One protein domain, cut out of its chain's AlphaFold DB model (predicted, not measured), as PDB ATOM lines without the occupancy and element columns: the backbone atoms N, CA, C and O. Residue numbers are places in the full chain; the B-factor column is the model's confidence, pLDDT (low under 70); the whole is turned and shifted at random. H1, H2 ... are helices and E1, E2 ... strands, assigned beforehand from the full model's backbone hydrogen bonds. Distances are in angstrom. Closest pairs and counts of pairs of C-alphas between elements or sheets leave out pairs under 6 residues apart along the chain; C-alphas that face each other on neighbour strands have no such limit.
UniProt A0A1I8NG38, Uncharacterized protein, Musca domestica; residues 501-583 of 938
ATOM      1  N   TYR A 501     -37.693  31.105  32.319       71.81
ATOM      2  CA  TYR A 501     -38.778  31.835  31.641       71.81
ATOM      3  C   TYR A 501     -39.249  31.166  30.341       71.81
ATOM      4  O   TYR A 501     -40.381  31.397  29.927       71.81
ATOM      5  N   LEU A 502     -38.424  30.314  29.719       81.31
ATOM      6  CA  LEU A 502     -38.826  29.493  28.574       81.31
ATOM      7  C   LEU A 502     -39.899  28.457  28.958       81.31
ATOM      8  O   LEU A 502     -40.847  28.255  28.202       81.31
ATOM      9  N   ALA A 503     -39.781  27.844  30.139       78.06
ATOM     10  CA  ALA A 503     -40.756  26.886  30.654       78.06
ATOM     11  C   ALA A 503     -42.041  27.586  31.132       78.06
ATOM     12  O   ALA A 503     -43.131  27.124  30.806       78.06
ATOM     13  N   LEU A 504     -41.935  28.759  31.775       77.94
ATOM     14  CA  LEU A 504     -43.098  29.613  32.066       77.94
ATOM     15  C   LEU A 504     -43.824  30.061  30.782       77.94
ATOM     16  O   LEU A 504     -45.049  30.015  30.720       77.94
ATOM     17  N   CYS A 505     -43.081  30.470  29.747       80.06
ATOM     18  CA  CYS A 505     -43.648  30.868  28.454       80.06
ATOM     19  C   CYS A 505     -44.387  29.704  27.784       80.06
ATOM     20  O   CYS A 505     -45.491  29.890  27.282       80.06
ATOM     21  N   ARG A 506     -43.801  28.502  27.815       84.38
ATOM     22  CA  ARG A 506     -44.437  27.279  27.320       84.38
ATOM     23  C   ARG A 506     -45.718  26.961  28.102       84.38
ATOM     24  O   ARG A 506     -46.765  26.803  27.495       84.38
ATOM     25  N   HIS A 507     -45.661  26.969  29.435       81.19
ATOM     26  CA  HIS A 507     -46.817  26.716  30.306       81.19
ATOM     27  C   HIS A 507     -47.967  27.712  30.092       81.19
ATOM     28  O   HIS A 507     -49.125  27.307  30.131       81.19
ATOM     29  N   PHE A 508     -47.677  28.993  29.837       80.81
ATOM     30  CA  PHE A 508     -48.709  29.956  29.432       80.81
ATOM     31  C   PHE A 508     -49.343  29.590  28.083       80.81
ATOM     32  O   PHE A 508     -50.562  29.601  27.978       80.81
ATOM     33  N   LEU A 509     -48.539  29.250  27.072       83.06
ATOM     34  CA  LEU A 509     -49.032  28.953  25.721       83.06
ATOM     35  C   LEU A 509     -49.752  27.594  25.612       83.06
ATOM     36  O   LEU A 509     -50.585  27.431  24.728       83.06
ATOM     37  N   GLU A 510     -49.455  26.640  26.499       82.81
ATOM     38  CA  GLU A 510     -50.065  25.299  26.529       82.81
ATOM     39  C   GLU A 510     -51.295  25.181  27.445       82.81
ATOM     40  O   GLU A 510     -52.139  24.320  27.212       82.81
ATOM     41  N   LYS A 511     -51.372  25.959  28.539       79.56
ATOM     42  CA  LYS A 511     -52.317  25.695  29.651       79.56
ATOM     43  C   LYS A 511     -53.149  26.900  30.086       79.56
ATOM     44  O   LYS A 511     -53.857  26.807  31.085       79.56
ATOM     45  N   HIS A 512     -53.036  28.025  29.382       79.38
ATOM     46  CA  HIS A 512     -53.781  29.255  29.650       79.38
ATOM     47  C   HIS A 512     -54.287  29.846  28.339       79.38
ATOM     48  O   HIS A 512     -53.605  29.803  27.320       79.38
ATOM     49  N   GLU A 513     -55.474  30.438  28.358       78.12
ATOM     50  CA  GLU A 513     -56.003  31.130  27.183       78.12
ATOM     51  C   GLU A 513     -55.354  32.511  27.025       78.12
ATOM     52  O   GLU A 513     -54.996  33.172  28.007       78.12
ATOM     53  N   PHE A 514     -55.273  33.003  25.786       72.69
ATOM     54  CA  PHE A 514     -54.686  34.310  25.463       72.69
ATOM     55  C   PHE A 514     -55.293  35.465  26.277       72.69
ATOM     56  O   PHE A 514     -54.578  36.359  26.734       72.69
ATOM     57  N   GLY A 515     -56.608  35.419  26.529       71.50
ATOM     58  CA  GLY A 515     -57.310  36.402  27.354       71.50
ATOM     59  C   GLY A 515     -56.760  36.529  28.780       71.50
ATOM     60  O   GLY A 515     -56.836  37.616  29.352       71.50
ATOM     61  N   GLN A 516     -56.167  35.458  29.315       71.88
ATOM     62  CA  GLN A 516     -55.687  35.356  30.691       71.88
ATOM     63  C   GLN A 516     -54.209  35.784  30.813       71.88
ATOM     64  O   GLN A 516     -53.866  36.572  31.694       71.88
ATOM     65  N   TYR A 517     -53.322  35.340  29.908       74.88
ATOM     66  CA  TYR A 517     -51.875  35.620  30.017       74.88
ATOM     67  C   TYR A 517     -51.392  36.928  29.370       74.88
ATOM     68  O   TYR A 517     -50.277  37.363  29.684       74.88
ATOM     69  N   LYS A 518     -52.202  37.592  28.531       75.94
ATOM     70  CA  LYS A 518     -51.838  38.821  27.779       75.94
ATOM     71  C   LYS A 518     -51.225  39.965  28.608       75.94
ATOM     72  O   LYS A 518     -50.511  40.806  28.068       75.94
ATOM     73  N   ILE A 519     -51.496  40.008  29.915       72.50
ATOM     74  CA  ILE A 519     -50.971  41.011  30.861       72.50
ATOM     75  C   ILE A 519     -49.480  40.759  31.176       72.50
ATOM     76  O   ILE A 519     -48.695  41.694  31.367       72.50
ATOM     77  N   HIS A 520     -49.071  39.489  31.216       68.81
ATOM     78  CA  HIS A 520     -47.730  39.053  31.619       68.81
ATOM     79  C   HIS A 520     -46.833  38.672  30.434       68.81
ATOM     80  O   HIS A 520     -45.620  38.892  30.497       68.81
ATOM     81  N   LEU A 521     -47.428  38.125  29.369       80.31
ATOM     82  CA  LEU A 521     -46.764  37.706  28.138       80.31
ATOM     83  C   LEU A 521     -47.436  38.399  26.942       80.31
ATOM     84  O   LEU A 521     -48.579  38.101  26.602       80.31
ATOM     85  N   ARG A 522     -46.720  39.332  26.308       82.06
ATOM     86  CA  ARG A 522     -47.167  40.087  25.129       82.06
ATOM     87  C   ARG A 522     -46.716  39.375  23.853       82.06
ATOM     88  O   ARG A 522     -45.534  39.059  23.727       82.06
ATOM     89  N   GLU A 523     -47.615  39.207  22.884       84.62
ATOM     90  CA  GLU A 523     -47.229  38.883  21.503       84.62
ATOM     91  C   GLU A 523     -46.752  40.153  20.775       84.62
ATOM     92  O   GLU A 523     -47.390  41.206  20.838       84.62
ATOM     93  N   VAL A 524     -45.602  40.074  20.110       82.44
ATOM     94  CA  VAL A 524     -44.965  41.179  19.383       82.44
ATOM     95  C   VAL A 524     -45.271  41.017  17.895       82.44
ATOM     96  O   VAL A 524     -44.496  40.434  17.140       82.44
ATOM     97  N   VAL A 525     -46.437  41.527  17.491       73.38
ATOM     98  CA  VAL A 525     -46.983  41.387  16.127       73.38
ATOM     99  C   VAL A 525     -46.136  42.119  15.074       73.38
ATOM    100  O   VAL A 525     -45.966  41.625  13.962       73.38
ATOM    101  N   HIS A 526     -45.555  43.273  15.424       63.94
ATOM    102  CA  HIS A 526     -44.725  44.069  14.515       63.94
ATOM    103  C   HIS A 526     -43.231  43.900  14.822       63.94
ATOM    104  O   HIS A 526     -42.729  44.370  15.843       63.94
ATOM    105  N   ALA A 527     -42.502  43.267  13.899       63.97
ATOM    106  CA  ALA A 527     -41.055  43.046  13.994       63.97
ATOM    107  C   ALA A 527     -40.196  44.274  13.597       63.97
ATOM    108  O   ALA A 527     -38.969  44.176  13.531       63.97
ATOM    109  N   SER A 528     -40.811  45.436  13.361       59.97
ATOM    110  CA  SER A 528     -40.124  46.689  13.015       59.97
ATOM    111  C   SER A 528     -39.183  47.177  14.123       59.97
ATOM    112  O   SER A 528     -38.086  47.655  13.840       59.97
ATOM    113  N   SER A 529     -39.552  46.958  15.389       59.22
ATOM    114  CA  SER A 529     -38.790  47.358  16.585       59.22
ATOM    115  C   SER A 529     -37.423  46.674  16.759       59.22
ATOM    116  O   SER A 529     -36.699  47.002  17.695       59.22
ATOM    117  N   PHE A 530     -37.063  45.711  15.901       63.03
ATOM    118  CA  PHE A 530     -35.815  44.940  15.999       63.03
ATOM    119  C   PHE A 530     -34.668  45.476  15.123       63.03
ATOM    120  O   PHE A 530     -33.581  44.900  15.140       63.03
ATOM    121  N   GLY A 531     -34.893  46.523  14.320       69.19
ATOM    122  CA  GLY A 531     -33.889  47.026  13.367       69.19
ATOM    123  C   GLY A 531     -33.539  46.028  12.250       69.19
ATOM    124  O   GLY A 531     -32.490  46.128  11.619       69.19
ATOM    125  N   TRP A 532     -34.389  45.024  12.021       78.56
ATOM    126  CA  TRP A 532     -34.190  44.005  10.991       78.56
ATOM    127  C   TRP A 532     -34.597  44.511   9.606       78.56
ATOM    128  O   TRP A 532     -35.551  45.276   9.474       78.56
ATOM    129  N   SER A 533     -33.941  44.015   8.554       79.81
ATOM    130  CA  SER A 533     -34.352  44.285   7.172       79.81
ATOM    131  C   SER A 533     -35.766  43.759   6.891       79.81
ATOM    132  O   SER A 533     -36.178  42.735   7.443       79.81
ATOM    133  N   ALA A 534     -36.507  44.423   5.997       81.62
ATOM    134  CA  ALA A 534     -37.891  44.059   5.672       81.62
ATOM    135  C   ALA A 534     -38.043  42.580   5.256       81.62
ATOM    136  O   ALA A 534     -38.983  41.910   5.679       81.62
ATOM    137  N   LYS A 535     -37.063  42.035   4.516       80.81
ATOM    138  CA  LYS A 535     -37.007  40.612   4.141       80.81
ATOM    139  C   LYS A 535     -36.949  39.688   5.370       80.81
ATOM    140  O   LYS A 535     -37.737  38.751   5.446       80.81
ATOM    141  N   ARG A 536     -36.098  39.990   6.364       79.88
ATOM    142  CA  ARG A 536     -36.024  39.232   7.632       79.88
ATOM    143  C   ARG A 536     -37.293  39.402   8.473       79.88
ATOM    144  O   ARG A 536     -37.748  38.433   9.072       79.88
ATOM    145  N   GLN A 537     -37.891  40.596   8.507       82.19
ATOM    146  CA  GLN A 537     -39.166  40.807   9.206       82.19
ATOM    147  C   GLN A 537     -40.280  39.927   8.615       82.19
ATOM    148  O   GLN A 537     -40.978  39.249   9.364       82.19
ATOM    149  N   GLN A 538     -40.402  39.864   7.282       80.94
ATOM    150  CA  GLN A 538     -41.362  38.985   6.602       80.94
ATOM    151  C   GLN A 538     -41.062  37.491   6.815       80.94
ATOM    152  O   GLN A 538     -41.985  36.704   7.009       80.94
ATOM    153  N   GLU A 539     -39.791  37.085   6.797       82.94
ATOM    154  CA  GLU A 539     -39.355  35.705   7.055       82.94
ATOM    155  C   GLU A 539     -39.734  35.240   8.471       82.94
ATOM    156  O   GLU A 539     -40.323  34.169   8.648       82.94
ATOM    157  N   VAL A 540     -39.474  36.066   9.491       84.38
ATOM    158  CA  VAL A 540     -39.855  35.750  10.875       84.38
ATOM    159  C   VAL A 540     -41.372  35.808  11.054       84.38
ATOM    160  O   VAL A 540     -41.931  34.901  11.662       84.38
ATOM    161  N   ALA A 541     -42.065  36.783  10.458       84.25
ATOM    162  CA  ALA A 541     -43.528  36.846  10.494       84.25
ATOM    163  C   ALA A 541     -44.202  35.630   9.825       84.25
ATOM    164  O   ALA A 541     -45.299  35.241  10.231       84.25
ATOM    165  N   LYS A 542     -43.555  34.993   8.839       83.62
ATOM    166  CA  LYS A 542     -44.016  33.736   8.225       83.62
ATOM    167  C   LYS A 542     -43.687  32.502   9.074       83.62
ATOM    168  O   LYS A 542     -44.514  31.601   9.156       83.62
ATOM    169  N   THR A 543     -42.524  32.459   9.730       84.19
ATOM    170  CA  THR A 543     -42.025  31.248  10.417       84.19
ATOM    171  C   THR A 543     -42.283  31.187  11.926       84.19
ATOM    172  O   THR A 543     -42.246  30.093  12.491       84.19
ATOM    173  N   ALA A 544     -42.560  32.308  12.600       89.25
ATOM    174  CA  ALA A 544     -42.739  32.359  14.052       89.25
ATOM    175  C   ALA A 544     -43.854  33.310  14.521       89.25
ATOM    176  O   ALA A 544     -44.239  34.253  13.828       89.25
ATOM    177  N   ARG A 545     -44.335  33.079  15.748       87.19
ATOM    178  CA  ARG A 545     -44.882  34.124  16.629       87.19
ATOM    179  C   ARG A 545     -43.795  34.547  17.619       87.19
ATOM    180  O   ARG A 545     -43.001  33.709  18.049       87.19
ATOM    181  N   ILE A 546     -43.743  35.832  17.966       87.50
ATOM    182  CA  ILE A 546     -42.736  36.392  18.882       87.50
ATOM    183  C   ILE A 546     -43.425  36.798  20.183       87.50
ATOM    184  O   ILE A 546     -44.369  37.581  20.156       87.50
ATOM    185  N   TYR A 547     -42.921  36.335  21.322       86.00
ATOM    186  CA  TYR A 547     -43.434  36.667  22.648       86.00
ATOM    187  C   TYR A 547     -42.379  37.372  23.508       86.00
ATOM    188  O   TYR A 547     -41.189  37.050  23.461       86.00
ATOM    189  N   GLN A 548     -42.825  38.324  24.327       83.56
ATOM    190  CA  GLN A 548     -41.995  39.085  25.258       83.56
ATOM    191  C   GLN A 548     -42.713  39.236  26.606       83.56
ATOM    192  O   GLN A 548     -43.888  39.594  26.664       83.56
ATOM    193  N   PHE A 549     -42.001  39.012  27.711       81.12
ATOM    194  CA  PHE A 549     -42.522  39.321  29.047       81.12
ATOM    195  C   PHE A 549     -42.408  40.822  29.325       81.12
ATOM    196  O   PHE A 549     -41.328  41.391  29.161       81.12
ATOM    197  N   SER A 550     -43.468  41.443  29.846       69.31
ATOM    198  CA  SER A 550     -43.591  42.907  30.016       69.31
ATOM    199  C   SER A 550     -42.468  43.578  30.835       69.31
ATOM    200  O   SER A 550     -42.283  44.786  30.740       69.31
ATOM    201  N   LYS A 551     -41.700  42.810  31.628       64.25
ATOM    202  CA  LYS A 551     -40.566  43.285  32.449       64.25
ATOM    203  C   LYS A 551     -39.174  42.833  31.949       64.25
ATOM    204  O   LYS A 551     -38.199  42.993  32.679       64.25
ATOM    205  N   ARG A 552     -39.037  42.231  30.756       62.66
ATOM    206  CA  ARG A 552     -37.747  41.713  30.234       62.66
ATOM    207  C   ARG A 552     -37.502  42.069  28.762       62.66
ATOM    208  O   ARG A 552     -38.430  42.226  27.980       62.66
ATOM    209  N   LYS A 553     -36.220  42.132  28.375       71.38
ATOM    210  CA  LYS A 553     -35.756  42.291  26.978       71.38
ATOM    211  C   LYS A 553     -35.552  40.955  26.236       71.38
ATOM    212  O   LYS A 553     -34.996  40.937  25.145       71.38
ATOM    213  N   SER A 554     -35.934  39.834  26.846       74.69
ATOM    214  CA  SER A 554     -35.783  38.493  26.273       74.69
ATOM    215  C   SER A 554     -36.975  38.157  25.379       74.69
ATOM    216  O   SER A 554     -38.118  38.274  25.825       74.69
ATOM    217  N   PHE A 555     -36.697  37.703  24.158       82.88
ATOM    218  CA  PHE A 555     -37.702  37.328  23.164       82.88
ATOM    219  C   PHE A 555     -37.757  35.810  22.975       82.88
ATOM    220  O   PHE A 555     -36.724  35.139  22.864       82.88
ATOM    221  N   PHE A 556     -38.976  35.290  22.917       86.62
ATOM    222  CA  PHE A 556     -39.292  33.875  22.767       86.62
ATOM    223  C   PHE A 556     -39.994  33.675  21.427       86.62
ATOM    224  O   PHE A 556     -40.888  34.438  21.074       86.62
ATOM    225  N   PHE A 557     -39.572  32.672  20.669       88.06
ATOM    226  CA  PHE A 557     -40.050  32.396  19.320       88.06
ATOM    227  C   PHE A 557     -40.821  31.083  19.353       88.06
ATOM    228  O   PHE A 557     -40.262  30.049  19.712       88.06
ATOM    229  N   GLN A 558     -42.104  31.127  19.009       88.12
ATOM    230  CA  GLN A 558     -42.902  29.930  18.778       88.12
ATOM    231  C   GLN A 558     -42.896  29.635  17.280       88.12
ATOM    232  O   GLN A 558     -43.405  30.442  16.502       88.12
ATOM    233  N   CYS A 559     -42.333  28.499  16.870       89.12
ATOM    234  CA  CYS A 559     -42.352  28.080  15.470       89.12
ATOM    235  C   CYS A 559     -43.799  27.870  15.004       89.12
ATOM    236  O   CYS A 559     -44.544  27.113  15.623       89.12
ATOM    237  N   LYS A 560     -44.210  28.510  13.904       86.06
ATOM    238  CA  LYS A 560     -45.591  28.416  13.394       86.06
ATOM    239  C   LYS A 560     -45.957  27.033  12.849       86.06
ATOM    240  O   LYS A 560     -47.139  26.738  12.744       86.06
ATOM    241  N   ILE A 561     -44.963  26.203  12.521       84.19
ATOM    242  CA  ILE A 561     -45.172  24.923  11.828       84.19
ATOM    243  C   ILE A 561     -45.254  23.746  12.817       84.19
ATOM    244  O   ILE A 561     -46.080  22.863  12.632       84.19
ATOM    245  N   CYS A 562     -44.463  23.747  13.899       84.69
ATOM    246  CA  CYS A 562     -44.496  22.690  14.929       84.69
ATOM    247  C   CYS A 562     -44.884  23.179  16.340       84.69
ATOM    248  O   CYS A 562     -44.798  22.424  17.302       84.69
ATOM    249  N   GLN A 563     -45.246  24.459  16.492       84.94
ATOM    250  CA  GLN A 563     -45.655  25.112  17.749       84.94
ATOM    251  C   GLN A 563     -44.614  25.113  18.895       84.94
ATOM    252  O   GLN A 563     -44.877  25.664  19.967       84.94
ATOM    253  N   LYS A 564     -43.405  24.582  18.666       85.81
ATOM    254  CA  LYS A 564     -42.286  24.543  19.621       85.81
ATOM    255  C   LYS A 564     -41.813  25.953  19.990       85.81
ATOM    256  O   LYS A 564     -41.517  26.768  19.117       85.81
ATOM    257  N   VAL A 565     -41.708  26.220  21.294       85.88
ATOM    258  CA  VAL A 565     -41.237  27.500  21.853       85.88
ATOM    259  C   VAL A 565     -39.736  27.437  22.136       85.88
ATOM    260  O   VAL A 565     -39.262  26.510  22.797       85.88
ATOM    261  N   VAL A 566     -38.994  28.442  21.666       85.69
ATOM    262  CA  VAL A 566     -37.528  28.532  21.720       85.69
ATOM    263  C   VAL A 566     -37.093  29.928  22.197       85.69
ATOM    264  O   VAL A 566     -37.728  30.930  21.875       85.69
ATOM    265  N   ALA A 567     -36.009  30.026  22.971       85.81
ATOM    266  CA  ALA A 567     -35.452  31.312  23.401       85.81
ATOM    267  C   ALA A 567     -34.434  31.856  22.377       85.81
ATOM    268  O   ALA A 567     -33.430  31.200  22.095       85.81
ATOM    269  N   GLY A 568     -34.670  33.073  21.870       80.62
ATOM    270  CA  GLY A 568     -33.783  33.766  20.927       80.62
ATOM    271  C   GLY A 568     -33.893  33.324  19.456       80.62
ATOM    272  O   GLY A 568     -34.087  32.151  19.140       80.62
ATOM    273  N   TYR A 569     -33.719  34.284  18.541       81.88
ATOM    274  CA  TYR A 569     -33.823  34.074  17.088       81.88
ATOM    275  C   TYR A 569     -32.805  33.063  16.511       81.88
ATOM    276  O   TYR A 569     -33.232  32.228  15.714       81.88
ATOM    277  N   PRO A 570     -31.512  33.032  16.911       83.06
ATOM    278  CA  PRO A 570     -30.558  32.060  16.363       83.06
ATOM    279  C   PRO A 570     -30.985  30.604  16.582       83.06
ATOM    280  O   PRO A 570     -30.835  29.772  15.692       83.06
ATOM    281  N   ASN A 571     -31.585  30.307  17.737       83.31
ATOM    282  CA  ASN A 571     -32.052  28.965  18.077       83.31
ATOM    283  C   ASN A 571     -33.339  28.589  17.324       83.31
ATOM    284  O   ASN A 571     -33.515  27.428  16.972       83.31
ATOM    285  N   HIS A 572     -34.208  29.563  17.014       85.19
ATOM    286  CA  HIS A 572     -35.322  29.362  16.076       85.19
ATOM    287  C   HIS A 572     -34.810  29.034  14.666       85.19
ATOM    288  O   HIS A 572     -35.294  28.094  14.050       85.19
ATOM    289  N   VAL A 573     -33.772  29.725  14.178       86.12
ATOM    290  CA  VAL A 573     -33.166  29.437  12.861       86.12
ATOM    291  C   VAL A 573     -32.469  28.071  12.819       86.12
ATOM    292  O   VAL A 573     -32.597  27.375  11.813       86.12
ATOM    293  N   LYS A 574     -31.769  27.658  13.888       86.06
ATOM    294  CA  LYS A 574     -31.218  26.292  14.025       86.06
ATOM    295  C   LYS A 574     -32.347  25.250  13.933       86.06
ATOM    296  O   LYS A 574     -32.351  24.431  13.017       86.06
ATOM    297  N   HIS A 575     -33.383  25.407  14.761       85.31
ATOM    298  CA  HIS A 575     -34.574  24.556  14.757       85.31
ATOM    299  C   HIS A 575     -35.275  24.476  13.384       85.31
ATOM    300  O   HIS A 575     -35.630  23.375  12.961       85.31
ATOM    301  N   LEU A 576     -35.460  25.597  12.672       85.94
ATOM    302  CA  LEU A 576     -36.088  25.595  11.344       85.94
ATOM    303  C   LEU A 576     -35.331  24.701  10.353       85.94
ATOM    304  O   LEU A 576     -35.961  23.910   9.657       85.94
ATOM    305  N   LYS A 577     -33.996  24.799  10.303       84.75
ATOM    306  CA  LYS A 577     -33.159  23.969   9.417       84.75
ATOM    307  C   LYS A 577     -33.311  22.487   9.764       84.75
ATOM    308  O   LYS A 577     -33.761  21.695   8.944       84.75
ATOM    309  N   GLU A 578     -33.063  22.156  11.030       80.50
ATOM    310  CA  GLU A 578     -33.130  20.793  11.580       80.50
ATOM    311  C   GLU A 578     -34.472  20.074  11.329       80.50
ATOM    312  O   GLU A 578     -34.508  18.847  11.299       80.50
ATOM    313  N   ASN A 579     -35.583  20.812  11.194       66.94
ATOM    314  CA  ASN A 579     -36.933  20.234  11.169       66.94
ATOM    315  C   ASN A 579     -37.662  20.400   9.820       66.94
ATOM    316  O   ASN A 579     -38.602  19.648   9.559       66.94
ATOM    317  N   HIS A 580     -37.247  21.322   8.943       66.31
ATOM    318  CA  HIS A 580     -37.888  21.509   7.630       66.31
ATOM    319  C   HIS A 580     -37.124  20.893   6.456       66.31
ATOM    320  O   HIS A 580     -37.758  20.595   5.446       66.31
ATOM    321  N   ASP A 581     -35.829  20.593   6.597       56.50
ATOM    322  CA  ASP A 581     -35.100  19.843   5.566       56.50
ATOM    323  C   ASP A 581     -35.538  18.362   5.505       56.50
ATOM    324  O   ASP A 581     -35.596  17.780   4.422       56.50
ATOM    325  N   ASN A 582     -35.956  17.770   6.635       51.91
ATOM    326  CA  ASN A 582     -36.506  16.405   6.686       51.91
ATOM    327  C   ASN A 582     -37.890  16.310   6.022       51.91
ATOM    328  O   ASN A 582     -38.105  15.477   5.142       51.91
ATOM    329  N   ASN A 583     -38.799  17.229   6.366       50.19
ATOM    330  CA  ASN A 583     -40.157  17.285   5.808       50.19
ATOM    331  C   ASN A 583     -40.147  17.497   4.272       50.19
ATOM    332  O   ASN A 583     -41.080  17.130   3.564       50.19
TER     333      ASN A 583
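Overview. This is residues 501 to 583 of the 938 residues of an uncharacterized protein of Musca domestica (UniProt A0A1I8NG38). Picture a small, strongly twisted sheet of four strands as the core, with H1 crossing one face slantwise and the first part of H5, residues 569 to 576, along the other. H4 meets the sheet only with its last residues, 540 to 543, residues 530 to 535 stick out, and short H2 lies far from the middle. The printed part has 83 residues, with five named helices and four named strands in the order H1 H2 E1 H3 H4 E2 E3 E4 H5. The sheet runs E1 E2 E3 E4, all antiparallel, and the class is mixed, helices and strands. The whole is compact, with a radius of gyration of the C-alphas of 12.8 A and spans of 35 by 29 by 18 A.

Along the chain. Find C-alpha 501 at (-38.778, 31.835, 31.641); from there H1 runs 15.0 A through residues 501 to 511. H2 is residues 514 to 517, E1 residues 521 to 523 and H3 residues 527 to 530. H4, residues 534 to 543, is 14.3 A long. E2 follows at once, residues 544 to 549, 16.5 A long, from C-alpha 544 at (-42.739, 32.359, 14.052). E3 is residues 555 to 559, 12.9 A, and E4 residues 565 to 567. H5, residues 569 to 583, runs 21.2 A to C-alpha 583 at (-40.157, 17.285, 5.808).

Arrangement. Start at the sheet, where E2, E3 and E4 form a meander, each strand the antiparallel neighbour of the one before. Look for N 522 and O 548 at 2.9 A between E1 and E2, N 547 and O 556 at 2.8 A in the hairpin E2 and E3, and N 557 and O 566 at 2.8 A in the hairpin E3 and E4. H1 is on the sheet at a height of 7.9 A, over E3, and runs slantwise to the strands, at 45 degrees to E3 on the local plane. H5 is on the opposite face at a height of 9.1 A, over E3, and runs along it at 6 degrees on the local plane; together they make three layers, helices on both faces of a sheet. The closest C-alphas of E3 and H5 are those of Phe 557 and His 572, 6.5 A. H3 and H4 only just touch, with 3 pairs of C-alphas within 8 A, the closest Ala 527 and Gln 537 at 5.6 A. H1 and H2 are close but not clearly touching, at 6.5 A between the C-alphas of Phe 508 and Tyr 517. In H1 and H4 every O i to N i+4 pair is within hydrogen-bond range, in H5 9 of 11; H2 and H3 are too short for such a pair.

Size, cuts and confidence. The C-alphas of Lys 551 and Asn 582 are the two farthest apart, 37.5 A. The printed part has no cut, and its links between named elements are tight. Look for pLDDT under 70 at residue 520, residues 526 to 531, 550 to 552 and 579 to 583; the mean of the printed part is 78.3.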